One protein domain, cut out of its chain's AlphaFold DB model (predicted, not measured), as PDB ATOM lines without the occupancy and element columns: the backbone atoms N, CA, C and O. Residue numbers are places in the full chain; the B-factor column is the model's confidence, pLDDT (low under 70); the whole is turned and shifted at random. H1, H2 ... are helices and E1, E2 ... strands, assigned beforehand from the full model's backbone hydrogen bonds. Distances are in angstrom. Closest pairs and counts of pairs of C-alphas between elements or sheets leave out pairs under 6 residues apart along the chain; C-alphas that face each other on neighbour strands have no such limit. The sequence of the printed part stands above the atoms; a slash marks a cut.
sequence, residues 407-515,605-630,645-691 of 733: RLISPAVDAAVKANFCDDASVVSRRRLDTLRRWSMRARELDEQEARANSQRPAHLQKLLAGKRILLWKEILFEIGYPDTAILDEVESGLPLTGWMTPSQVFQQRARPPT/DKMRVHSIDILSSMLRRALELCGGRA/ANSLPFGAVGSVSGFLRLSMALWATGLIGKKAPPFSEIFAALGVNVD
ATOM      1  N   ARG A 407    -123.658 107.086  32.426       59.66
ATOM      2  CA  ARG A 407    -123.872 105.632  32.569       59.66
ATOM      3  C   ARG A 407    -122.728 104.770  32.040       59.66
ATOM      4  O   ARG A 407    -122.771 103.552  32.213       59.66
ATOM      5  N   LEU A 408    -121.758 105.353  31.333       63.06
ATOM      6  CA  LEU A 408    -120.671 104.596  30.704       63.06
ATOM      7  C   LEU A 408    -119.472 104.373  31.629       63.06
ATOM      8  O   LEU A 408    -118.680 103.466  31.372       63.06
ATOM      9  N   ILE A 409    -119.334 105.169  32.692       66.75
ATOM     10  CA  ILE A 409    -118.274 105.009  33.691       66.75
ATOM     11  C   ILE A 409    -118.760 104.130  34.847       66.75
ATOM     12  O   ILE A 409    -119.842 104.331  35.394       66.75
ATOM     13  N   SER A 410    -117.963 103.130  35.225       70.81
ATOM     14  CA  SER A 410    -118.267 102.322  36.407       70.81
ATOM     15  C   SER A 410    -117.954 103.106  37.691       70.81
ATOM     16  O   SER A 410    -117.127 104.022  37.661       70.81
ATOM     17  N   PRO A 411    -118.531 102.731  38.848       77.19
ATOM     18  CA  PRO A 411    -118.198 103.361  40.126       77.19
ATOM     19  C   PRO A 411    -116.699 103.324  40.453       77.19
ATOM     20  O   PRO A 411    -116.168 104.285  40.998       77.19
ATOM     21  N   ALA A 412    -115.999 102.251  40.066       67.44
ATOM     22  CA  ALA A 412    -114.552 102.135  40.239       67.44
ATOM     23  C   ALA A 412    -113.781 103.142  39.365       67.44
ATOM     24  O   ALA A 412    -112.818 103.751  39.828       67.44
ATOM     25  N   VAL A 413    -114.228 103.358  38.120       66.88
ATOM     26  CA  VAL A 413    -113.672 104.392  37.233       66.88
ATOM     27  C   VAL A 413    -113.921 105.783  37.812       66.88
ATOM     28  O   VAL A 413    -112.989 106.575  37.887       66.88
ATOM     29  N   ASP A 414    -115.149 106.086  38.239       73.50
ATOM     30  CA  ASP A 414    -115.506 107.391  38.813       73.50
ATOM     31  C   ASP A 414    -114.721 107.677  40.102       73.50
ATOM     32  O   ASP A 414    -114.198 108.774  40.276       73.50
ATOM     33  N   ALA A 415    -114.564 106.678  40.977       74.75
ATOM     34  CA  ALA A 415    -113.741 106.785  42.178       74.75
ATOM     35  C   ALA A 415    -112.267 107.038  41.838       74.75
ATOM     36  O   ALA A 415    -111.637 107.897  42.453       74.75
ATOM     37  N   ALA A 416    -111.723 106.345  40.832       65.31
ATOM     38  CA  ALA A 416    -110.364 106.586  40.366       65.31
ATOM     39  C   ALA A 416    -110.213 107.994  39.770       65.31
ATOM     40  O   ALA A 416    -109.237 108.672  40.071       65.31
ATOM     41  N   VAL A 417    -111.171 108.464  38.966       63.50
ATOM     42  CA  VAL A 417    -111.173 109.837  38.439       63.50
ATOM     43  C   VAL A 417    -111.195 110.836  39.602       63.50
ATOM     44  O   VAL A 417    -110.278 111.641  39.718       63.50
ATOM     45  N   LYS A 418    -112.130 110.728  40.548       69.38
ATOM     46  CA  LYS A 418    -112.170 111.599  41.738       69.38
ATOM     47  C   LYS A 418    -110.858 111.590  42.520       69.38
ATOM     48  O   LYS A 418    -110.323 112.651  42.808       69.38
ATOM     49  N   ALA A 419    -110.291 110.415  42.780       63.59
ATOM     50  CA  ALA A 419    -109.026 110.311  43.496       63.59
ATOM     51  C   ALA A 419    -107.850 110.951  42.740       63.59
ATOM     52  O   ALA A 419    -106.896 111.370  43.367       63.59
ATOM     53  N   ASN A 420    -107.872 111.021  41.404       60.22
ATOM     54  CA  ASN A 420    -106.786 111.652  40.643       60.22
ATOM     55  C   ASN A 420    -106.978 113.160  40.442       60.22
ATOM     56  O   ASN A 420    -105.991 113.849  40.217       60.22
ATOM     57  N   PHE A 421    -108.217 113.657  40.462       58.84
ATOM     58  CA  PHE A 421    -108.533 115.046  40.112       58.84
ATOM     59  C   PHE A 421    -109.007 115.901  41.296       58.84
ATOM     60  O   PHE A 421    -108.968 117.124  41.207       58.84
ATOM     61  N   CYS A 422    -109.480 115.286  42.382       65.62
ATOM     62  CA  CYS A 422    -110.029 115.987  43.546       65.62
ATOM     63  C   CYS A 422    -109.174 115.829  44.807       65.62
ATOM     64  O   CYS A 422    -109.169 116.736  45.638       65.62
ATOM     65  N   ASP A 423    -108.492 114.693  44.975       59.53
ATOM     66  CA  ASP A 423    -107.617 114.476  46.131       59.53
ATOM     67  C   ASP A 423    -106.290 115.231  45.951       59.53
ATOM     68  O   ASP A 423    -105.821 115.455  44.834       59.53
ATOM     69  N   ASP A 424    -105.650 115.583  47.066       63.75
ATOM     70  CA  ASP A 424    -104.314 116.178  47.062       63.75
ATOM     71  C   ASP A 424    -103.266 115.196  46.503       63.75
ATOM     72  O   ASP A 424    -103.228 114.020  46.890       63.75
ATOM     73  N   ALA A 425    -102.389 115.684  45.619       55.34
ATOM     74  CA  ALA A 425    -101.375 114.869  44.946       55.34
ATOM     75  C   ALA A 425    -100.492 114.090  45.939       55.34
ATOM     76  O   ALA A 425    -100.236 112.900  45.739       55.34
ATOM     77  N   SER A 426    -100.116 114.696  47.072       57.06
ATOM     78  CA  SER A 426     -99.290 114.042  48.096       57.06
ATOM     79  C   SER A 426    -100.011 112.865  48.765       57.06
ATOM     80  O   SER A 426     -99.400 111.834  49.071       57.06
ATOM     81  N   VAL A 427    -101.331 112.973  48.946       66.31
ATOM     82  CA  VAL A 427    -102.173 111.920  49.529       66.31
ATOM     83  C   VAL A 427    -102.320 110.757  48.551       66.31
ATOM     84  O   VAL A 427    -102.260 109.590  48.952       66.31
ATOM     85  N   VAL A 428    -102.490 111.051  47.262       59.88
ATOM     86  CA  VAL A 428    -102.575 110.037  46.200       59.88
ATOM     87  C   VAL A 428    -101.251 109.290  46.057       59.88
ATOM     88  O   VAL A 428    -101.238 108.055  46.028       59.88
ATOM     89  N   SER A 429    -100.134 110.016  46.022       58.44
ATOM     90  CA  SER A 429     -98.794 109.447  45.866       58.44
ATOM     91  C   SER A 429     -98.384 108.600  47.073       58.44
ATOM     92  O   SER A 429     -97.911 107.475  46.890       58.44
ATOM     93  N   ARG A 430     -98.684 109.041  48.305       66.12
ATOM     94  CA  ARG A 430     -98.478 108.228  49.518       66.12
ATOM     95  C   ARG A 430     -99.272 106.920  49.476       66.12
ATOM     96  O   ARG A 430     -98.704 105.852  49.669       66.12
ATOM     97  N   ARG A 431    -100.563 106.984  49.131       65.50
ATOM     98  CA  ARG A 431    -101.444 105.804  49.035       65.50
ATOM     99  C   ARG A 431    -100.924 104.767  48.034       65.50
ATOM    100  O   ARG A 431    -100.927 103.568  48.321       65.50
ATOM    101  N   ARG A 432    -100.450 105.228  46.869       65.56
ATOM    102  CA  ARG A 432     -99.826 104.376  45.840       65.56
ATOM    103  C   ARG A 432     -98.533 103.738  46.330       65.56
ATOM    104  O   ARG A 432     -98.324 102.550  46.087       65.56
ATOM    105  N   LEU A 433     -97.683 104.506  47.010       60.28
ATOM    106  CA  LEU A 433     -96.422 104.014  47.559       60.28
ATOM    107  C   LEU A 433     -96.656 102.943  48.626       60.28
ATOM    108  O   LEU A 433     -96.023 101.890  48.578       60.28
ATOM    109  N   ASP A 434     -97.595 103.171  49.543       71.12
ATOM    110  CA  ASP A 434     -97.935 102.210  50.596       71.12
ATOM    111  C   ASP A 434     -98.504 100.915  50.006       71.12
ATOM    112  O   ASP A 434     -98.113  99.815  50.402       71.12
ATOM    113  N   THR A 435     -99.352 101.033  48.979       68.75
ATOM    114  CA  THR A 435     -99.898  99.876  48.256       68.75
ATOM    115  C   THR A 435     -98.800  99.095  47.534       68.75
ATOM    116  O   THR A 435     -98.772  97.865  47.610       68.75
ATOM    117  N   LEU A 436     -97.860  99.787  46.879       69.69
ATOM    118  CA  LEU A 436     -96.718  99.153  46.222       69.69
ATOM    119  C   LEU A 436     -95.835  98.420  47.236       69.69
ATOM    120  O   LEU A 436     -95.557  97.240  47.049       69.69
ATOM    121  N   ARG A 437     -95.440  99.090  48.325       68.56
ATOM    122  CA  ARG A 437     -94.618  98.498  49.393       68.56
ATOM    123  C   ARG A 437     -95.262  97.231  49.938       68.56
ATOM    124  O   ARG A 437     -94.596  96.199  50.025       68.56
ATOM    125  N   ARG A 438     -96.559  97.288  50.248       80.50
ATOM    126  CA  ARG A 438     -97.311  96.143  50.765       80.50
ATOM    127  C   ARG A 438     -97.278  94.959  49.801       80.50
ATOM    128  O   ARG A 438     -96.892  93.864  50.203       80.50
ATOM    129  N   TRP A 439     -97.633  95.172  48.534       79.44
ATOM    130  CA  TRP A 439     -97.673  94.082  47.556       79.44
ATOM    131  C   TRP A 439     -96.284  93.573  47.165       79.44
ATOM    132  O   TRP A 439     -96.139  92.387  46.888       79.44
ATOM    133  N   SER A 440     -95.247  94.413  47.204       74.00
ATOM    134  CA  SER A 440     -93.858  93.974  47.019       74.00
ATOM    135  C   SER A 440     -93.370  93.079  48.159       74.00
ATOM    136  O   SER A 440     -92.684  92.093  47.895       74.00
ATOM    137  N   MET A 441     -93.721  93.386  49.414       77.19
ATOM    138  CA  MET A 441     -93.425  92.497  50.545       77.19
ATOM    139  C   MET A 441     -94.184  91.177  50.400       77.19
ATOM    140  O   MET A 441     -93.570  90.112  50.442       77.19
ATOM    141  N   ARG A 442     -95.488  91.248  50.104       84.69
ATOM    142  CA  ARG A 442     -96.324  90.058  49.930       84.69
ATOM    143  C   ARG A 442     -95.860  89.163  48.777       84.69
ATOM    144  O   ARG A 442     -95.885  87.945  48.901       84.69
ATOM    145  N   ALA A 443     -95.368  89.748  47.685       79.75
ATOM    146  CA  ALA A 443     -94.800  88.999  46.566       79.75
ATOM    147  C   ALA A 443     -93.644  88.086  47.001       79.75
ATOM    148  O   ALA A 443     -93.588  86.945  46.554       79.75
ATOM    149  N   ARG A 444     -92.762  88.576  47.887       80.56
ATOM    150  CA  ARG A 444     -91.626  87.807  48.426       80.56
ATOM    151  C   ARG A 444     -92.091  86.696  49.361       80.56
ATOM    152  O   ARG A 444     -91.604  85.578  49.274       80.56
ATOM    153  N   GLU A 445     -93.069  86.982  50.221       90.50
ATOM    154  CA  GLU A 445     -93.664  85.978  51.120       90.50
ATOM    155  C   GLU A 445     -94.301  84.804  50.359       90.50
ATOM    156  O   GLU A 445     -94.354  83.682  50.866       90.50
ATOM    157  N   LEU A 446     -94.773  85.049  49.132       86.81
ATOM    158  CA  LEU A 446     -95.400  84.045  48.277       86.81
ATOM    159  C   LEU A 446     -94.416  83.299  47.360       86.81
ATOM    160  O   LEU A 446     -94.847  82.373  46.676       86.81
ATOM    161  N   ASP A 447     -93.118  83.627  47.344       86.56
ATOM    162  CA  ASP A 447     -92.136  83.062  46.397       86.56
ATOM    163  C   ASP A 447     -92.141  81.526  46.359       86.56
ATOM    164  O   ASP A 447     -92.275  80.916  45.294       86.56
ATOM    165  N   GLU A 448     -92.060  80.884  47.526       92.88
ATOM    166  CA  GLU A 448     -92.063  79.421  47.634       92.88
ATOM    167  C   GLU A 448     -93.415  78.801  47.259       92.88
ATOM    168  O   GLU A 448     -93.491  77.668  46.774       92.88
ATOM    169  N   GLN A 449     -94.511  79.513  47.523       93.19
ATOM    170  CA  GLN A 449     -95.858  79.046  47.200       93.19
ATOM    171  C   GLN A 449     -96.096  79.110  45.689       93.19
ATOM    172  O   GLN A 449     -96.597  78.146  45.118       93.19
ATOM    173  N   GLU A 450     -95.650  80.181  45.030       89.31
ATOM    174  CA  GLU A 450     -95.703  80.343  43.572       89.31
ATOM    175  C   GLU A 450     -94.860  79.280  42.857       89.31
ATOM    176  O   GLU A 450     -95.310  78.686  41.876       89.31
ATOM    177  N   ALA A 451     -93.658  78.986  43.366       90.12
ATOM    178  CA  ALA A 451     -92.801  77.939  42.814       90.12
ATOM    179  C   ALA A 451     -93.456  76.550  42.923       90.12
ATOM    180  O   ALA A 451     -93.487  75.795  41.945       90.12
ATOM    181  N   ARG A 452     -94.042  76.233  44.088       93.56
ATOM    182  CA  ARG A 452     -94.797  74.987  44.295       93.56
ATOM    183  C   ARG A 452     -96.019  74.908  43.387       93.56
ATOM    184  O   ARG A 452     -96.190  73.893  42.716       93.56
ATOM    185  N   ALA A 453     -96.813  75.973  43.303       90.31
ATOM    186  CA  ALA A 453     -97.968  76.036  42.414       90.31
ATOM    187  C   ALA A 453     -97.550  75.802  40.956       90.31
ATOM    188  O   ALA A 453     -98.129  74.953  40.287       90.31
ATOM    189  N   ASN A 454     -96.481  76.455  40.479       90.12
ATOM    190  CA  ASN A 454     -96.003  76.264  39.111       90.12
ATOM    191  C   ASN A 454     -95.563  74.819  38.829       90.12
ATOM    192  O   ASN A 454     -95.829  74.319  37.742       90.12
ATOM    193  N   SER A 455     -94.951  74.127  39.797       91.12
ATOM    194  CA  SER A 455     -94.543  72.719  39.641       91.12
ATOM    195  C   SER A 455     -95.718  71.742  39.490       91.12
ATOM    196  O   SER A 455     -95.569  70.689  38.874       91.12
ATOM    197  N   GLN A 456     -96.893  72.102  40.016       91.06
ATOM    198  CA  GLN A 456     -98.113  71.290  39.951       91.06
ATOM    199  C   GLN A 456     -98.930  71.540  38.671       91.06
ATOM    200  O   GLN A 456     -99.850  70.778  38.371       91.06
ATOM    201  N   ARG A 457     -98.605  72.588  37.899       89.12
ATOM    202  CA  ARG A 457     -99.307  72.922  36.650       89.12
ATOM    203  C   ARG A 457     -98.976  71.917  35.537       89.12
ATOM    204  O   ARG A 457     -97.891  71.330  35.541       89.12
ATOM    205  N   PRO A 458     -99.853  71.750  34.530       88.31
ATOM    206  CA  PRO A 458     -99.546  70.976  33.328       88.31
ATOM    207  C   PRO A 458     -98.224  71.403  32.677       88.31
ATOM    208  O   PRO A 458     -97.950  72.598  32.568       88.31
ATOM    209  N   ALA A 459     -97.431  70.445  32.180       84.94
ATOM    210  CA  ALA A 459     -96.077  70.688  31.657       84.94
ATOM    211  C   ALA A 459     -96.001  71.823  30.614       84.94
ATOM    212  O   ALA A 459     -95.072  72.628  30.633       84.94
ATOM    213  N   HIS A 460     -97.010  71.931  29.741       79.81
ATOM    214  CA  HIS A 460     -97.086  72.983  28.724       79.81
ATOM    215  C   HIS A 460     -97.290  74.398  29.306       79.81
ATOM    216  O   HIS A 460     -96.904  75.376  28.673       79.81
ATOM    217  N   LEU A 461     -97.848  74.523  30.519       84.56
ATOM    218  CA  LEU A 461     -98.063  75.800  31.210       84.56
ATOM    219  C   LEU A 461     -96.906  76.185  32.132       84.56
ATOM    220  O   LEU A 461     -96.681  77.376  32.331       84.56
ATOM    221  N   GLN A 462     -96.142  75.221  32.658       86.94
ATOM    222  CA  GLN A 462     -95.055  75.500  33.611       86.94
ATOM    223  C   GLN A 462     -94.019  76.479  33.048       86.94
ATOM    224  O   GLN A 462     -93.592  77.398  33.746       86.94
ATOM    225  N   LYS A 463     -93.636  76.299  31.775       83.88
ATOM    226  CA  LYS A 463     -92.689  77.182  31.076       83.88
ATOM    227  C   LYS A 463     -93.317  78.537  30.732       83.88
ATOM    228  O   LYS A 463     -92.639  79.554  30.815       83.88
ATOM    229  N   LEU A 464     -94.599  78.559  30.359       79.75
ATOM    230  CA  LEU A 464     -95.319  79.774  29.953       79.75
ATOM    231  C   LEU A 464     -95.632  80.697  31.142       79.75
ATOM    232  O   LEU A 464     -95.602  81.921  31.009       79.75
ATOM    233  N   LEU A 465     -95.907  80.107  32.305       81.81
ATOM    234  CA  LEU A 465     -96.231  80.812  33.544       81.81
ATOM    235  C   LEU A 465     -95.038  80.943  34.501       81.81
ATOM    236  O   LEU A 465     -95.190  81.488  35.595       81.81
ATOM    237  N   ALA A 466     -93.848  80.494  34.095       79.44
ATOM    238  CA  ALA A 466     -92.628  80.664  34.874       79.44
ATOM    239  C   ALA A 466     -92.383  82.149  35.194       79.44
ATOM    240  O   ALA A 466     -92.470  83.017  34.325       79.44
ATOM    241  N   GLY A 467     -92.105  82.446  36.466       78.69
ATOM    242  CA  GLY A 467     -91.868  83.808  36.953       78.69
ATOM    243  C   GLY A 467     -93.116  84.698  37.058       78.69
ATOM    244  O   GLY A 467     -93.017  85.820  37.552       78.69
ATOM    245  N   LYS A 468     -94.300  84.229  36.637       82.00
ATOM    246  CA  LYS A 468     -95.566  84.958  36.818       82.00
ATOM    247  C   LYS A 468     -96.061  84.772  38.259       82.00
ATOM    248  O   LYS A 468     -96.100  83.652  38.754       82.00
ATOM    249  N   ARG A 469     -96.475  85.865  38.907       84.06
ATOM    250  CA  ARG A 469     -96.985  85.886  40.292       84.06
ATOM    251  C   ARG A 469     -98.509  85.714  40.329       84.06
ATOM    252  O   ARG A 469     -99.237  86.692  40.485       84.06
ATOM    253  N   ILE A 470     -98.998  84.500  40.070       85.88
ATOM    254  CA  ILE A 470    -100.437  84.238  39.901       85.88
ATOM    255  C   ILE A 470    -101.176  84.237  41.244       85.88
ATOM    256  O   ILE A 470    -102.261  84.806  41.330       85.88
ATOM    257  N   LEU A 471    -100.594  83.653  42.294       86.12
ATOM    258  CA  LEU A 471    -101.180  83.636  43.639       86.12
ATOM    259  C   LEU A 471    -101.265  85.046  44.223       86.12
ATOM    260  O   LEU A 471    -102.314  85.432  44.732       86.12
ATOM    261  N   LEU A 472    -100.204  85.845  44.067       86.88
ATOM    262  CA  LEU A 472    -100.234  87.260  44.448       86.88
ATOM    263  C   LEU A 472    -101.359  87.998  43.716       86.88
ATOM    264  O   LEU A 472    -102.090  88.785  44.310       86.88
ATOM    265  N   TRP A 473    -101.513  87.740  42.414       85.75
ATOM    266  CA  TRP A 473    -102.548  88.394  41.625       85.75
ATOM    267  C   TRP A 473    -103.957  87.991  42.077       85.75
ATOM    268  O   TRP A 473    -104.830  88.854  42.149       85.75
ATOM    269  N   LYS A 474    -104.171  86.730  42.477       87.75
ATOM    270  CA  LYS A 474    -105.428  86.290  43.104       87.75
ATOM    271  C   LYS A 474    -105.724  87.054  44.392       87.75
ATOM    272  O   LYS A 474    -106.848  87.522  44.550       87.75
ATOM    273  N   GLU A 475    -104.738  87.225  45.274       88.88
ATOM    274  CA  GLU A 475    -104.912  88.003  46.511       88.88
ATOM    275  C   GLU A 475    -105.288  89.460  46.217       88.88
ATOM    276  O   GLU A 475    -106.217  89.993  46.824       88.88
ATOM    277  N   ILE A 476    -104.629  90.081  45.233       85.06
ATOM    278  CA  ILE A 476    -104.935  91.454  44.817       85.06
ATOM    279  C   ILE A 476    -106.371  91.567  44.294       85.06
ATOM    280  O   ILE A 476    -107.107  92.462  44.712       85.06
ATOM    281  N   LEU A 477    -106.778  90.676  43.382       83.69
ATOM    282  CA  LEU A 477    -108.121  90.693  42.794       83.69
ATOM    283  C   LEU A 477    -109.209  90.447  43.843       83.69
ATOM    284  O   LEU A 477    -110.258  91.091  43.798       83.69
ATOM    285  N   PHE A 478    -108.948  89.547  44.792       88.88
ATOM    286  CA  PHE A 478    -109.846  89.279  45.906       88.88
ATOM    287  C   PHE A 478    -110.050  90.525  46.773       88.88
ATOM    288  O   PHE A 478    -111.186  90.893  47.064       88.88
ATOM    289  N   GLU A 479    -108.968  91.218  47.133       85.56
ATOM    290  CA  GLU A 479    -109.047  92.388  48.006       85.56
ATOM    291  C   GLU A 479    -109.774  93.575  47.363       85.56
ATOM    292  O   GLU A 479    -110.568  94.243  48.024       85.56
ATOM    293  N   ILE A 480    -109.558  93.827  46.067       81.62
ATOM    294  CA  ILE A 480    -110.276  94.902  45.359       81.62
ATOM    295  C   ILE A 480    -111.741  94.551  45.060       81.62
ATOM    296  O   ILE A 480    -112.445  95.360  44.454       81.62
ATOM    297  N   GLY A 481    -112.194  93.350  45.436       86.25
ATOM    298  CA  GLY A 481    -113.540  92.865  45.149       86.25
ATOM    299  C   GLY A 481    -113.795  92.687  43.651       86.25
ATOM    300  O   GLY A 481    -114.892  92.984  43.176       86.25
ATOM    301  N   TYR A 482    -112.785  92.260  42.884       87.50
ATOM    302  CA  TYR A 482    -112.941  92.052  41.446       87.50
ATOM    303  C   TYR A 482    -113.908  90.881  41.171       87.50
ATOM    304  O   TYR A 482    -113.682  89.788  41.689       87.50
ATOM    305  N   PRO A 483    -114.965  91.065  40.350       86.44
ATOM    306  CA  PRO A 483    -116.023  90.057  40.208       86.44
ATOM    307  C   PRO A 483    -115.601  88.743  39.537       86.44
ATOM    308  O   PRO A 483    -116.135  87.687  39.869       86.44
ATOM    309  N   ASP A 484    -114.667  88.790  38.580       89.25
ATOM    310  CA  ASP A 484    -114.225  87.604  37.835       89.25
ATOM    311  C   ASP A 484    -113.091  86.900  38.582       89.25
ATOM    312  O   ASP A 484    -111.911  87.056  38.266       89.25
ATOM    313  N   THR A 485    -113.453  86.139  39.611       82.44
ATOM    314  CA  THR A 485    -112.487  85.410  40.444       82.44
ATOM    315  C   THR A 485    -111.937  84.158  39.758       82.44
ATOM    316  O   THR A 485    -110.853  83.702  40.105       82.44
ATOM    317  N   ALA A 486    -112.652  83.617  38.766       87.50
ATOM    318  CA  ALA A 486    -112.321  82.350  38.109       87.50
ATOM    319  C   ALA A 486    -111.227  82.475  37.034       87.50
ATOM    320  O   ALA A 486    -110.587  81.484  36.685       87.50
ATOM    321  N   ILE A 487    -110.986  83.675  36.491       90.12
ATOM    322  CA  ILE A 487    -110.064  83.853  35.357       90.12
ATOM    323  C   ILE A 487    -108.634  83.380  35.652       90.12
ATOM    324  O   ILE A 487    -107.977  82.834  34.767       90.12
ATOM    325  N   LEU A 488    -108.140  83.559  36.881       88.00
ATOM    326  CA  LEU A 488    -106.788  83.123  37.242       88.00
ATOM    327  C   LEU A 488    -106.708  81.617  37.491       88.00
ATOM    328  O   LEU A 488    -105.674  81.029  37.190       88.00
ATOM    329  N   ASP A 489    -107.790  80.985  37.950       90.38
ATOM    330  CA  ASP A 489    -107.875  79.521  38.018       90.38
ATOM    331  C   ASP A 489    -107.824  78.917  36.606       90.38
ATOM    332  O   ASP A 489    -107.087  77.966  36.357       90.38
ATOM    333  N   GLU A 490    -108.528  79.533  35.649       89.06
ATOM    334  CA  GLU A 490    -108.510  79.113  34.243       89.06
ATOM    335  C   GLU A 490    -107.144  79.312  33.575       89.06
ATOM    336  O   GLU A 490    -106.755  78.518  32.722       89.06
ATOM    337  N   VAL A 491    -106.387  80.348  33.951       87.00
ATOM    338  CA  VAL A 491    -104.999  80.509  33.486       87.00
ATOM    339  C   VAL A 491    -104.123  79.362  33.984       87.00
ATOM    340  O   VAL A 491    -103.275  78.881  33.235       87.00
ATOM    341  N   GLU A 492    -104.331  78.905  35.219       87.75
ATOM    342  CA  GLU A 492    -103.558  77.799  35.792       87.75
ATOM    343  C   GLU A 492    -103.949  76.429  35.229       87.75
ATOM    344  O   GLU A 492    -103.080  75.566  35.095       87.75
ATOM    345  N   SER A 493    -105.220  76.229  34.863       87.25
ATOM    346  CA  SER A 493    -105.699  74.989  34.235       87.25
ATOM    347  C   SER A 493    -105.572  74.972  32.706       87.25
ATOM    348  O   SER A 493    -105.624  73.902  32.101       87.25
ATOM    349  N   GLY A 494    -105.418  76.141  32.084       84.69
ATOM    350  CA  GLY A 494    -105.486  76.356  30.640       84.69
ATOM    351  C   GLY A 494    -106.856  76.882  30.198       84.69
ATOM    352  O   GLY A 494    -107.901  76.360  30.588       84.69
ATOM    353  N   LEU A 495    -106.845  77.916  29.348       85.75
ATOM    354  CA  LEU A 495    -108.064  78.546  28.840       85.75
ATOM    355  C   LEU A 495    -108.750  77.652  27.790       85.75
ATOM    356  O   LEU A 495    -108.102  77.244  26.819       85.75
ATOM    357  N   PRO A 496    -110.059  77.374  27.923       86.81
ATOM    358  CA  PRO A 496    -110.766  76.519  26.981       86.81
ATOM    359  C   PRO A 496    -110.929  77.195  25.612       86.81
ATOM    360  O   PRO A 496    -111.238  78.381  25.498       86.81
ATOM    361  N   LEU A 497    -110.768  76.413  24.541       85.12
ATOM    362  CA  LEU A 497    -110.982  76.869  23.158       85.12
ATOM    363  C   LEU A 497    -112.335  76.439  22.573       85.12
ATOM    364  O   LEU A 497    -112.683  76.872  21.476       85.12
ATOM    365  N   THR A 498    -113.091  75.599  23.284       89.00
ATOM    366  CA  THR A 498    -114.389  75.047  22.871       89.00
ATOM    367  C   THR A 498    -115.335  74.971  24.071       89.00
ATOM    368  O   THR A 498    -114.907  75.080  25.219       89.00
ATOM    369  N   GLY A 499    -116.632  74.793  23.819       89.56
ATOM    370  CA  GLY A 499    -117.641  74.715  24.874       89.56
ATOM    371  C   GLY A 499    -118.054  76.084  25.413       89.56
ATOM    372  O   GLY A 499    -117.808  77.121  24.793       89.56
ATOM    373  N   TRP A 500    -118.747  76.082  26.550       90.81
ATOM    374  CA  TRP A 500    -119.159  77.309  27.228       90.81
ATOM    375  C   TRP A 500    -117.982  77.924  27.976       90.81
ATOM    376  O   TRP A 500    -117.356  77.263  28.799       90.81
ATOM    377  N   MET A 501    -117.703  79.195  27.697       90.00
ATOM    378  CA  MET A 501    -116.765  79.978  28.497       90.00
ATOM    379  C   MET A 501    -117.401  80.328  29.848       90.00
ATOM    380  O   MET A 501    -118.624  80.450  29.947       90.00
ATOM    381  N   THR A 502    -116.578  80.532  30.874       89.12
ATOM    382  CA  THR A 502    -117.048  80.918  32.210       89.12
ATOM    383  C   THR A 502    -117.620  82.341  32.210       89.12
ATOM    384  O   THR A 502    -117.029  83.237  31.596       89.12
ATOM    385  N   PRO A 503    -118.756  82.587  32.889       87.19
ATOM    386  CA  PRO A 503    -119.276  83.936  33.088       87.19
ATOM    387  C   PRO A 503    -118.325  84.769  33.949       87.19
ATOM    388  O   PRO A 503    -118.020  84.398  35.077       87.19
ATOM    389  N   SER A 504    -117.899  85.919  33.432       85.25
ATOM    390  CA  SER A 504    -116.984  86.828  34.131       85.25
ATOM    391  C   SER A 504    -117.683  87.686  35.184       85.25
ATOM    392  O   SER A 504    -117.042  88.171  36.103       85.25
ATOM    393  N   GLN A 505    -118.984  87.956  35.018       83.69
ATOM    394  CA  GLN A 505    -119.730  88.976  35.781       83.69
ATOM    395  C   GLN A 505    -119.199  90.420  35.622       83.69
ATOM    396  O   GLN A 505    -119.777  91.355  36.170       83.69
ATOM    397  N   VAL A 506    -118.138  90.620  34.835       81.56
ATOM    398  CA  VAL A 506    -117.522  91.922  34.530       81.56
ATOM    399  C   VAL A 506    -118.123  92.515  33.260       81.56
ATOM    400  O   VAL A 506    -118.359  93.719  33.162       81.56
ATOM    401  N   PHE A 507    -118.393  91.666  32.270       82.06
ATOM    402  CA  PHE A 507    -118.991  92.071  31.006       82.06
ATOM    403  C   PHE A 507    -120.519  91.945  31.029       82.06
ATOM    404  O   PHE A 507    -121.110  91.242  31.844       82.06
ATOM    405  N   GLN A 508    -121.183  92.626  30.089       80.44
ATOM    406  CA  GLN A 508    -122.636  92.548  29.959       80.44
ATOM    407  C   GLN A 508    -123.067  91.107  29.656       80.44
ATOM    408  O   GLN A 508    -122.741  90.585  28.587       80.44
ATOM    409  N   GLN A 509    -123.881  90.517  30.531       79.31
ATOM    410  CA  GLN A 509    -124.472  89.201  30.297       79.31
ATOM    411  C   GLN A 509    -125.340  89.226  29.037       79.31
ATOM    412  O   GLN A 509    -126.333  89.955  28.936       79.31
ATOM    413  N   ARG A 510    -124.934  88.449  28.036       81.00
ATOM    414  CA  ARG A 510    -125.676  88.256  26.791       81.00
ATOM    415  C   ARG A 510    -125.169  86.982  26.144       81.00
ATOM    416  O   ARG A 510    -124.269  87.016  25.302       81.00
ATOM    417  N   ALA A 511    -125.802  85.884  26.531       82.44
ATOM    418  CA  ALA A 511    -125.415  84.568  26.076       82.44
ATOM    419  C   ALA A 511    -125.507  84.453  24.547       82.44
ATOM    420  O   ALA A 511    -126.527  84.766  23.925       82.44
ATOM    421  N   ARG A 512    -124.425  83.974  23.945       85.56
ATOM    422  CA  ARG A 512    -124.352  83.478  22.579       85.56
ATOM    423  C   ARG A 512    -124.013  81.989  22.668       85.56
ATOM    424  O   ARG A 512    -122.865  81.675  22.980       85.56
ATOM    425  N   PRO A 513    -124.969  81.084  22.415       85.81
ATOM    426  CA  PRO A 513    -124.696  79.654  22.464       85.81
ATOM    427  C   PRO A 513    -123.760  79.228  21.324       85.81
ATOM    428  O   PRO A 513    -123.707  79.908  20.289       85.81
ATOM    429  N   PRO A 514    -123.042  78.102  21.488       87.56
ATOM    430  CA  PRO A 514    -122.310  77.496  20.386       87.56
ATOM    431  C   PRO A 514    -123.297  77.070  19.294       87.56
ATOM    432  O   PRO A 514    -124.360  76.519  19.580       87.56
ATOM    433  N   THR A 515    -122.955  77.322  18.032       88.50
ATOM    434  CA  THR A 515    -123.795  76.929  16.890       88.50
ATOM    435  C   THR A 515    -123.733  75.421  16.643       88.50
ATOM    436  O   THR A 515    -124.666  74.842  16.096       88.50
ATOM    437  N   ASP A 605    -121.099  86.063  28.095       84.94
ATOM    438  CA  ASP A 605    -120.965  87.508  28.145       84.94
ATOM    439  C   ASP A 605    -120.727  88.114  26.760       84.94
ATOM    440  O   ASP A 605    -120.036  87.562  25.896       84.94
ATOM    441  N   LYS A 606    -121.243  89.328  26.564       80.75
ATOM    442  CA  LYS A 606    -120.860  90.177  25.442       80.75
ATOM    443  C   LYS A 606    -119.621  90.976  25.820       80.75
ATOM    444  O   LYS A 606    -119.719  92.060  26.396       80.75
ATOM    445  N   MET A 607    -118.474  90.465  25.395       73.25
ATOM    446  CA  MET A 607    -117.193  91.135  25.580       73.25
ATOM    447  C   MET A 607    -117.186  92.501  24.880       73.25
ATOM    448  O   MET A 607    -117.456  92.611  23.680       73.25
ATOM    449  N   ARG A 608    -116.902  93.559  25.642       65.06
ATOM    450  CA  ARG A 608    -116.764  94.934  25.152       65.06
ATOM    451  C   ARG A 608    -115.542  95.564  25.796       65.06
ATOM    452  O   ARG A 608    -115.490  95.692  27.009       65.06
ATOM    453  N   VAL A 609    -114.586  95.966  24.968       63.19
ATOM    454  CA  VAL A 609    -113.447  96.783  25.401       63.19
ATOM    455  C   VAL A 609    -113.937  98.204  25.668       63.19
ATOM    456  O   VAL A 609    -114.923  98.634  25.058       63.19
ATOM    457  N   HIS A 610    -113.252  98.935  26.551       56.34
ATOM    458  CA  HIS A 610    -113.477 100.367  26.708       56.34
ATOM    459  C   HIS A 610    -113.348 101.068  25.350       56.34
ATOM    460  O   HIS A 610    -112.289 101.046  24.723       56.34
ATOM    461  N   SER A 611    -114.457 101.626  24.862       53.72
ATOM    462  CA  SER A 611    -114.489 102.388  23.618       53.72
ATOM    463  C   SER A 611    -114.045 103.828  23.864       53.72
ATOM    464  O   SER A 611    -113.900 104.277  25.004       53.72
ATOM    465  N   ILE A 612    -113.892 104.579  22.773       52.31
ATOM    466  CA  ILE A 612    -113.686 106.028  22.829       52.31
ATOM    467  C   ILE A 612    -114.785 106.738  23.633       52.31
ATOM    468  O   ILE A 612    -114.512 107.752  24.263       52.31
ATOM    469  N   ASP A 613    -115.997 106.182  23.682       53.72
ATOM    470  CA  ASP A 613    -117.114 106.749  24.443       53.72
ATOM    471  C   ASP A 613    -116.862 106.662  25.951       53.72
ATOM    472  O   ASP A 613    -117.138 107.612  26.679       53.72
ATOM    473  N   ILE A 614    -116.283 105.555  26.429       58.00
ATOM    474  CA  ILE A 614    -115.918 105.393  27.844       58.00
ATOM    475  C   ILE A 614    -114.792 106.366  28.203       58.00
ATOM    476  O   ILE A 614    -114.892 107.055  29.213       58.00
ATOM    477  N   LEU A 615    -113.779 106.509  27.341       56.69
ATOM    478  CA  LEU A 615    -112.711 107.502  27.529       56.69
ATOM    479  C   LEU A 615    -113.251 108.940  27.522       56.69
ATOM    480  O   LEU A 615    -112.886 109.744  28.375       56.69
ATOM    481  N   SER A 616    -114.166 109.253  26.606       53.78
ATOM    482  CA  SER A 616    -114.807 110.570  26.517       53.78
ATOM    483  C   SER A 616    -115.669 110.857  27.748       53.78
ATOM    484  O   SER A 616    -115.696 111.984  28.235       53.78
ATOM    485  N   SER A 617    -116.333 109.831  28.290       61.44
ATOM    486  CA  SER A 617    -117.107 109.928  29.533       61.44
ATOM    487  C   SER A 617    -116.201 110.158  30.740       61.44
ATOM    488  O   SER A 617    -116.503 111.009  31.569       61.44
ATOM    489  N   MET A 618    -115.058 109.464  30.813       59.94
ATOM    490  CA  MET A 618    -114.037 109.697  31.840       59.94
ATOM    491  C   MET A 618    -113.499 111.129  31.784       59.94
ATOM    492  O   MET A 618    -113.418 111.787  32.819       59.94
ATOM    493  N   LEU A 619    -113.173 111.624  30.584       56.81
ATOM    494  CA  LEU A 619    -112.672 112.985  30.385       56.81
ATOM    495  C   LEU A 619    -113.719 114.031  30.769       56.81
ATOM    496  O   LEU A 619    -113.420 114.956  31.518       56.81
ATOM    497  N   ARG A 620    -114.961 113.871  30.295       63.53
ATOM    498  CA  ARG A 620    -116.072 114.747  30.681       63.53
ATOM    499  C   ARG A 620    -116.223 114.771  32.200       63.53
ATOM    500  O   ARG A 620    -116.308 115.848  32.778       63.53
ATOM    501  N   ARG A 621    -116.219 113.596  32.835       65.25
ATOM    502  CA  ARG A 621    -116.371 113.478  34.283       65.25
ATOM    503  C   ARG A 621    -115.251 114.183  35.042       65.25
ATOM    504  O   ARG A 621    -115.522 114.864  36.026       65.25
ATOM    505  N   ALA A 622    -114.015 114.062  34.573       59.72
ATOM    506  CA  ALA A 622    -112.886 114.800  35.125       59.72
ATOM    507  C   ALA A 622    -113.075 116.322  35.002       59.72
ATOM    508  O   ALA A 622    -112.924 117.045  35.983       59.72
ATOM    509  N   LEU A 623    -113.478 116.809  33.824       58.25
ATOM    510  CA  LEU A 623    -113.701 118.238  33.567       58.25
ATOM    511  C   LEU A 623    -114.842 118.828  34.413       58.25
ATOM    512  O   LEU A 623    -114.735 119.965  34.878       58.25
ATOM    513  N   GLU A 624    -115.913 118.062  34.637       64.81
ATOM    514  CA  GLU A 624    -117.004 118.432  35.549       64.81
ATOM    515  C   GLU A 624    -116.508 118.600  36.987       64.81
ATOM    516  O   GLU A 624    -116.833 119.592  37.641       64.81
ATOM    517  N   LEU A 625    -115.705 117.648  37.475       64.75
ATOM    518  CA  LEU A 625    -115.158 117.674  38.832       64.75
ATOM    519  C   LEU A 625    -114.187 118.845  39.046       64.75
ATOM    520  O   LEU A 625    -114.138 119.399  40.141       64.75
ATOM    521  N   CYS A 626    -113.492 119.285  37.994       57.03
ATOM    522  CA  CYS A 626    -112.636 120.477  38.009       57.03
ATOM    523  C   CYS A 626    -113.415 121.808  37.874       57.03
ATOM    524  O   CYS A 626    -112.811 122.875  37.735       57.03
ATOM    525  N   GLY A 627    -114.755 121.785  37.885       52.53
ATOM    526  CA  GLY A 627    -115.597 122.988  37.877       52.53
ATOM    527  C   GLY A 627    -115.464 123.848  36.616       52.53
ATOM    528  O   GLY A 627    -115.654 125.062  36.683       52.53
ATOM    529  N   GLY A 628    -115.068 123.254  35.483       48.62
ATOM    530  CA  GLY A 628    -114.829 123.979  34.229       48.62
ATOM    531  C   GLY A 628    -113.672 124.989  34.280       48.62
ATOM    532  O   GLY A 628    -113.442 125.699  33.302       48.62
ATOM    533  N   ARG A 629    -112.925 125.063  35.390       39.81
ATOM    534  CA  ARG A 629    -111.700 125.859  35.477       39.81
ATOM    535  C   ARG A 629    -110.563 125.019  34.921       39.81
ATOM    536  O   ARG A 629    -110.144 124.031  35.516       39.81
ATOM    537  N   ALA A 630    -110.084 125.416  33.749       38.56
ATOM    538  CA  ALA A 630    -108.872 124.891  33.153       38.56
ATOM    539  C   ALA A 630    -107.666 125.219  34.051       38.56
ATOM    540  O   ALA A 630    -107.023 126.250  33.890       38.56
ATOM    541  N   ALA A 645     -96.950  92.500  23.048       23.30
ATOM    542  CA  ALA A 645     -97.629  91.595  23.983       23.30
ATOM    543  C   ALA A 645     -97.498  90.121  23.550       23.30
ATOM    544  O   ALA A 645     -97.665  89.805  22.371       23.30
ATOM    545  N   ASN A 646     -97.218  89.244  24.527       31.25
ATOM    546  CA  ASN A 646     -96.841  87.828  24.389       31.25
ATOM    547  C   ASN A 646     -98.037  86.858  24.572       31.25
ATOM    548  O   ASN A 646     -98.257  86.346  25.667       31.25
ATOM    549  N   SER A 647     -98.747  86.669  23.452       40.31
ATOM    550  CA  SER A 647     -99.533  85.518  22.940       40.31
ATOM    551  C   SER A 647    -100.771  84.906  23.637       40.31
ATOM    552  O   SER A 647    -100.819  84.574  24.814       40.31
ATOM    553  N   LEU A 648    -101.761  84.679  22.764       35.12
ATOM    554  CA  LEU A 648    -102.859  83.704  22.707       35.12
ATOM    555  C   LEU A 648    -103.290  83.719  21.213       35.12
ATOM    556  O   LEU A 648    -103.207  84.796  20.608       35.12
ATOM    557  N   PRO A 649    -103.697  82.608  20.561       36.66
ATOM    558  CA  PRO A 649    -103.883  82.587  19.107       36.66
ATOM    559  C   PRO A 649    -104.954  83.597  18.694       36.66
ATOM    560  O   PRO A 649    -106.113  83.528  19.129       36.66
ATOM    561  N   PHE A 650    -104.547  84.563  17.874       52.47
ATOM    562  CA  PHE A 650    -105.427  85.607  17.379       52.47
ATOM    563  C   PHE A 650    -106.341  84.981  16.321       52.47
ATOM    564  O   PHE A 650    -105.896  84.663  15.222       52.47
ATOM    565  N   GLY A 651    -107.613  84.773  16.674       48.91
ATOM    566  CA  GLY A 651    -108.640  84.237  15.771       48.91
ATOM    567  C   GLY A 651    -109.546  83.151  16.363       48.91
ATOM    568  O   GLY A 651    -110.640  82.933  15.831       48.91
ATOM    569  N   ALA A 652    -109.178  82.545  17.500       63.66
ATOM    570  CA  ALA A 652    -110.067  81.673  18.275       63.66
ATOM    571  C   ALA A 652    -110.963  82.487  19.230       63.66
ATOM    572  O   ALA A 652    -110.477  83.273  20.041       63.66
ATOM    573  N   VAL A 653    -112.282  82.282  19.177       75.00
ATOM    574  CA  VAL A 653    -113.254  83.042  19.992       75.00
ATOM    575  C   VAL A 653    -113.056  82.812  21.499       75.00
ATOM    576  O   VAL A 653    -113.133  83.772  22.265       75.00
ATOM    577  N   GLY A 654    -112.751  81.581  21.928       70.50
ATOM    578  CA  GLY A 654    -112.465  81.271  23.341       70.50
ATOM    579  C   GLY A 654    -111.188  81.949  23.856       70.50
ATOM    580  O   GLY A 654    -111.184  82.558  24.921       70.50
ATOM    581  N   SER A 655    -110.142  81.973  23.026       76.75
ATOM    582  CA  SER A 655    -108.885  82.692  23.284       76.75
ATOM    583  C   SER A 655    -109.108  84.201  23.477       76.75
ATOM    584  O   SER A 655    -108.658  84.782  24.464       76.75
ATOM    585  N   VAL A 656    -109.892  84.835  22.594       79.00
ATOM    586  CA  VAL A 656    -110.244  86.264  22.710       79.00
ATOM    587  C   VAL A 656    -111.029  86.548  23.995       79.00
ATOM    588  O   VAL A 656    -110.794  87.565  24.643       79.00
ATOM    589  N   SER A 657    -111.935  85.650  24.388       82.75
ATOM    590  CA  SER A 657    -112.676  85.748  25.652       82.75
ATOM    591  C   SER A 657    -111.731  85.775  26.861       82.75
ATOM    592  O   SER A 657    -111.808  86.699  27.673       82.75
ATOM    593  N   GLY A 658    -110.793  84.824  26.944       78.69
ATOM    594  CA  GLY A 658    -109.789  84.775  28.013       78.69
ATOM    595  C   GLY A 658    -108.875  86.003  28.031       78.69
ATOM    596  O   GLY A 658    -108.690  86.623  29.076       78.69
ATOM    597  N   PHE A 659    -108.381  86.426  26.863       80.69
ATOM    598  CA  PHE A 659    -107.557  87.632  26.727       80.69
ATOM    599  C   PHE A 659    -108.265  88.891  27.251       80.69
ATOM    600  O   PHE A 659    -107.665  89.689  27.973       80.69
ATOM    601  N   LEU A 660    -109.540  89.082  26.903       77.38
ATOM    602  CA  LEU A 660    -110.302  90.261  27.316       77.38
ATOM    603  C   LEU A 660    -110.599  90.261  28.819       77.38
ATOM    604  O   LEU A 660    -110.472  91.308  29.453       77.38
ATOM    605  N   ARG A 661    -110.926  89.100  29.402       85.06
ATOM    606  CA  ARG A 661    -111.101  88.940  30.857       85.06
ATOM    607  C   ARG A 661    -109.807  89.243  31.617       85.06
ATOM    608  O   ARG A 661    -109.831  90.026  32.563       85.06
ATOM    609  N   LEU A 662    -108.669  88.725  31.145       82.00
ATOM    610  CA  LEU A 662    -107.350  89.019  31.722       82.00
ATOM    611  C   LEU A 662    -106.963  90.492  31.591       82.00
ATOM    612  O   LEU A 662    -106.445  91.080  32.537       82.00
ATOM    613  N   SER A 663    -107.245  91.103  30.441       75.31
ATOM    614  CA  SER A 663    -106.982  92.528  30.215       75.31
ATOM    615  C   SER A 663    -107.771  93.402  31.192       75.31
ATOM    616  O   SER A 663    -107.226  94.363  31.729       75.31
ATOM    617  N   MET A 664    -109.032  93.051  31.467       74.94
ATOM    618  CA  MET A 664    -109.858  93.757  32.450       74.94
ATOM    619  C   MET A 664    -109.396  93.526  33.891       74.94
ATOM    620  O   MET A 664    -109.363  94.479  34.666       74.94
ATOM    621  N   ALA A 665    -108.973  92.308  34.241       77.38
ATOM    622  CA  ALA A 665    -108.413  92.010  35.560       77.38
ATOM    623  C   ALA A 665    -107.120  92.803  35.812       77.38
ATOM    624  O   ALA A 665    -106.912  93.375  36.886       77.38
ATOM    625  N   LEU A 666    -106.270  92.902  34.786       73.81
ATOM    626  CA  LEU A 666    -105.042  93.689  34.841       73.81
ATOM    627  C   LEU A 666    -105.356  95.185  34.940       73.81
ATOM    628  O   LEU A 666    -104.740  95.895  35.732       73.81
ATOM    629  N   TRP A 667    -106.353  95.655  34.187       68.44
ATOM    630  CA  TRP A 667    -106.832  97.034  34.259       68.44
ATOM    631  C   TRP A 667    -107.363  97.381  35.659       68.44
ATOM    632  O   TRP A 667    -106.983  98.414  36.205       68.44
ATOM    633  N   ALA A 668    -108.151  96.498  36.282       71.56
ATOM    634  CA  ALA A 668    -108.658  96.681  37.643       71.56
ATOM    635  C   ALA A 668    -107.523  96.723  38.680       71.56
ATOM    636  O   ALA A 668    -107.524  97.568  39.571       71.56
ATOM    637  N   THR A 669    -106.505  95.876  38.507       70.81
ATOM    638  CA  THR A 669    -105.285  95.893  39.332       70.81
ATOM    639  C   THR A 669    -104.523  97.218  39.182       70.81
ATOM    640  O   THR A 669    -104.035  97.786  40.158       70.81
ATOM    641  N   GLY A 670    -104.469  97.763  37.963       63.28
ATOM    642  CA  GLY A 670    -103.833  99.048  37.665       63.28
ATOM    643  C   GLY A 670    -104.529 100.272  38.276       63.28
ATOM    644  O   GLY A 670    -103.895 101.321  38.383       63.28
ATOM    645  N   LEU A 671    -105.793 100.164  38.707       63.31
ATOM    646  CA  LEU A 671    -106.502 101.267  39.373       63.31
ATOM    647  C   LEU A 671    -105.978 101.555  40.786       63.31
ATOM    648  O   LEU A 671    -106.044 102.701  41.229       63.31
ATOM    649  N   ILE A 672    -105.476 100.534  41.485       60.69
ATOM    650  CA  ILE A 672    -105.025 100.644  42.881       60.69
ATOM    651  C   ILE A 672    -103.501 100.784  43.021       60.69
ATOM    652  O   ILE A 672    -103.020 101.235  44.056       60.69
ATOM    653  N   GLY A 673    -102.738 100.396  41.996       53.31
ATOM    654  CA  GLY A 673    -101.274 100.346  42.027       53.31
ATOM    655  C   GLY A 673    -100.572 101.464  41.248       53.31
ATOM    656  O   GLY A 673    -101.169 102.460  40.834       53.31
ATOM    657  N   LYS A 674     -99.263 101.283  41.021       44.53
ATOM    658  CA  LYS A 674     -98.481 102.112  40.092       44.53
ATOM    659  C   LYS A 674     -99.020 101.894  38.675       44.53
ATOM    660  O   LYS A 674     -99.121 100.761  38.209       44.53
ATOM    661  N   LYS A 675     -99.376 102.984  37.996       46.56
ATOM    662  CA  LYS A 675     -99.853 102.942  36.611       46.56
ATOM    663  C   LYS A 675     -98.694 102.503  35.711       46.56
ATOM    664  O   LYS A 675     -97.612 103.076  35.789       46.56
ATOM    665  N   ALA A 676     -98.898 101.467  34.899       37.88
ATOM    666  CA  ALA A 676     -97.914 101.049  33.900       37.88
ATOM    667  C   ALA A 676     -97.657 102.188  32.883       37.88
ATOM    668  O   ALA A 676     -98.573 102.982  32.669       37.88
ATOM    669  N   PRO A 677     -96.497 102.244  32.200       37.81
ATOM    670  CA  PRO A 677     -96.179 103.275  31.199       37.81
ATOM    671  C   PRO A 677     -97.301 103.578  30.174       37.81
ATOM    672  O   PRO A 677     -97.704 104.736  30.055       37.81
ATOM    673  N   PRO A 678     -97.948 102.578  29.534       33.88
ATOM    674  CA  PRO A 678     -99.070 102.851  28.625       33.88
ATOM    675  C   PRO A 678    -100.328 103.383  29.331       33.88
ATOM    676  O   PRO A 678    -101.171 104.029  28.716       33.88
ATOM    677  N   PHE A 679    -100.492 103.120  30.631       36.00
ATOM    678  CA  PHE A 679    -101.561 103.719  31.430       36.00
ATOM    679  C   PHE A 679    -101.234 105.160  31.813       36.00
ATOM    680  O   PHE A 679    -102.124 106.003  31.737       36.00
ATOM    681  N   SER A 680     -99.993 105.464  32.209       41.19
ATOM    682  CA  SER A 680     -99.570 106.851  32.437       41.19
ATOM    683  C   SER A 680     -99.716 107.690  31.171       41.19
ATOM    684  O   SER A 680    -100.188 108.812  31.276       41.19
ATOM    685  N   GLU A 681     -99.463 107.126  29.987       39.06
ATOM    686  CA  GLU A 681     -99.704 107.787  28.697       39.06
ATOM    687  C   GLU A 681    -101.191 108.104  28.451       39.06
ATOM    688  O   GLU A 681    -101.519 109.198  28.001       39.06
ATOM    689  N   ILE A 682    -102.118 107.194  28.789       35.56
ATOM    690  CA  ILE A 682    -103.569 107.449  28.671       35.56
ATOM    691  C   ILE A 682    -104.013 108.573  29.618       35.56
ATOM    692  O   ILE A 682    -104.837 109.399  29.238       35.56
ATOM    693  N   PHE A 683    -103.482 108.629  30.842       36.38
ATOM    694  CA  PHE A 683    -103.791 109.712  31.782       36.38
ATOM    695  C   PHE A 683    -103.116 111.036  31.389       36.38
ATOM    696  O   PHE A 683    -103.764 112.078  31.466       36.38
ATOM    697  N   ALA A 684    -101.891 110.996  30.862       37.12
ATOM    698  CA  ALA A 684    -101.204 112.156  30.295       37.12
ATOM    699  C   ALA A 684    -101.970 112.728  29.089       37.12
ATOM    700  O   ALA A 684    -102.174 113.936  29.000       37.12
ATOM    701  N   ALA A 685    -102.515 111.864  28.222       31.03
ATOM    702  CA  ALA A 685    -103.387 112.254  27.111       31.03
ATOM    703  C   ALA A 685    -104.723 112.884  27.560       31.03
ATOM    704  O   ALA A 685    -105.377 113.564  26.773       31.03
ATOM    705  N   LEU A 686    -105.129 112.676  28.817       31.12
ATOM    706  CA  LEU A 686    -106.281 113.329  29.451       31.12
ATOM    707  C   LEU A 686    -105.885 114.613  30.211       31.12
ATOM    708  O   LEU A 686    -106.697 115.145  30.965       31.12
ATOM    709  N   GLY A 687    -104.652 115.105  30.039       29.56
ATOM    710  CA  GLY A 687    -104.136 116.289  30.731       29.56
ATOM    711  C   GLY A 687    -103.752 116.043  32.194       29.56
ATOM    712  O   GLY A 687    -103.588 117.000  32.950       29.56
ATOM    713  N   VAL A 688    -103.622 114.776  32.605       32.62
ATOM    714  CA  VAL A 688    -103.145 114.370  33.935       32.62
ATOM    715  C   VAL A 688    -101.721 113.867  33.795       32.62
ATOM    716  O   VAL A 688    -101.487 112.674  33.585       32.62
ATOM    717  N   ASN A 689    -100.762 114.778  33.910       34.06
ATOM    718  CA  ASN A 689     -99.375 114.373  34.049       34.06
ATOM    719  C   ASN A 689     -99.192 113.827  35.469       34.06
ATOM    720  O   ASN A 689     -99.355 114.560  36.437       34.06
ATOM    721  N   VAL A 690     -98.921 112.529  35.591       35.72
ATOM    722  CA  VAL A 690     -98.438 111.950  36.846       35.72
ATOM    723  C   VAL A 690     -96.984 111.581  36.601       35.72
ATOM    724  O   VAL A 690     -96.676 110.415  36.343       35.72
ATOM    725  N   ASP A 691     -96.109 112.585  36.605       38.12
ATOM    726  CA  ASP A 691     -94.677 112.316  36.630       38.12
ATOM    727  C   ASP A 691     -94.295 111.880  38.046       38.12
ATOM    728  O   ASP A 691     -94.063 112.668  38.960       38.12
TER     729      ASP A 691
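What this domain is: This is residues 407 to 515, 605 to 630 and 645 to 691 of the 733 residues of the protein "Hypothetical protein" of Symbiodinium necroappetens (UniProt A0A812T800). What shape do these atoms make? H8 runs through the middle, H5 and H6 cross it at different places, H2 and H3 form a long arc along one side that meets H5, and H1 and H7 cross each other as a pair at one end. Contacts between the helices are few, and E1 lies away from them, paired with residues 605 to 606. What is it built of? The printed part has 182 residues with nine named helices and one named strand, in the order H1 H2 H3 H4 H5 H6 E1 H7 H8 H9, and its class is mostly helix. It is compact, with a radius of gyration of the C-alphas of 18.3 A and spans of 56 by 45 by 26 A.

Where its parts are: Where do the first six helices lie? H1 is residues 411 to 421, from C-alpha 411 at (-118.198, 103.361, 40.126); H2 is 425 to 445, 30.5 A long; H3 is 447 to 456. H4 is 459 to 462, H5 is 470 to 479 and H6 is 487 to 493. What follows? E1 is residues 508 to 512, H7 is 612 to 625, 19.8 A long, and H8 is 653 to 672, 30.0 A long. H9 is residues 677 to 684, ending with C-alpha 684 at (-101.204, 112.156, 30.295).

How they stand to each other: What does H1 touch? H1 and H7 touch, at a steep tilt of 51 degrees, the same way; their closest C-alphas, of Val 417 and Ala 622, are 6.2 A apart. What meets H5, the hub? H2, with residues 439 to 443 alone, only just touches it with 3 pairs of C-alphas within 8 A, the closest being Ala 443 and Leu 472 at 6.1 A. H3 and H5 only just touch, only at their ends, with 3 such pairs, the closest Glu 450 and Leu 471 at 6.4 A. H8 touches H5 with residues 665 to 669 alone, the closest C-alphas being Leu 477 and Thr 669, 6.9 A apart. Where are the others? H6 and H8 only just touch, with 3 pairs, the closest Ile 487 and Arg 661 at 6.9 A; H4 is near H3, H9 touches no helix, and E1 pairs with no named strand. How are the helix backbones? Every O i to N i+4 pair is within hydrogen-bond range in H1, H3, H5, H6, H7 and H9, against 16 of 17 in H2 and 15 of 16 in H8; H4 is too short for such a pair.

The domain as a whole: How large is it? The two C-alphas farthest apart, of Ala 459 and Arg 629, are 57.5 A apart. Where is it cut? Residues 516 to 604 are not printed, C-alphas 515 and 605 being 15.7 A apart, nor are 631 to 644, C-alphas 630 and 645 being 36.3 A apart. Which link is long, and where is confidence low? H6 to E1 is a long link of 14 residues; 80 residues are under pLDDT 70, among them 608 to 630 and 670 to 691.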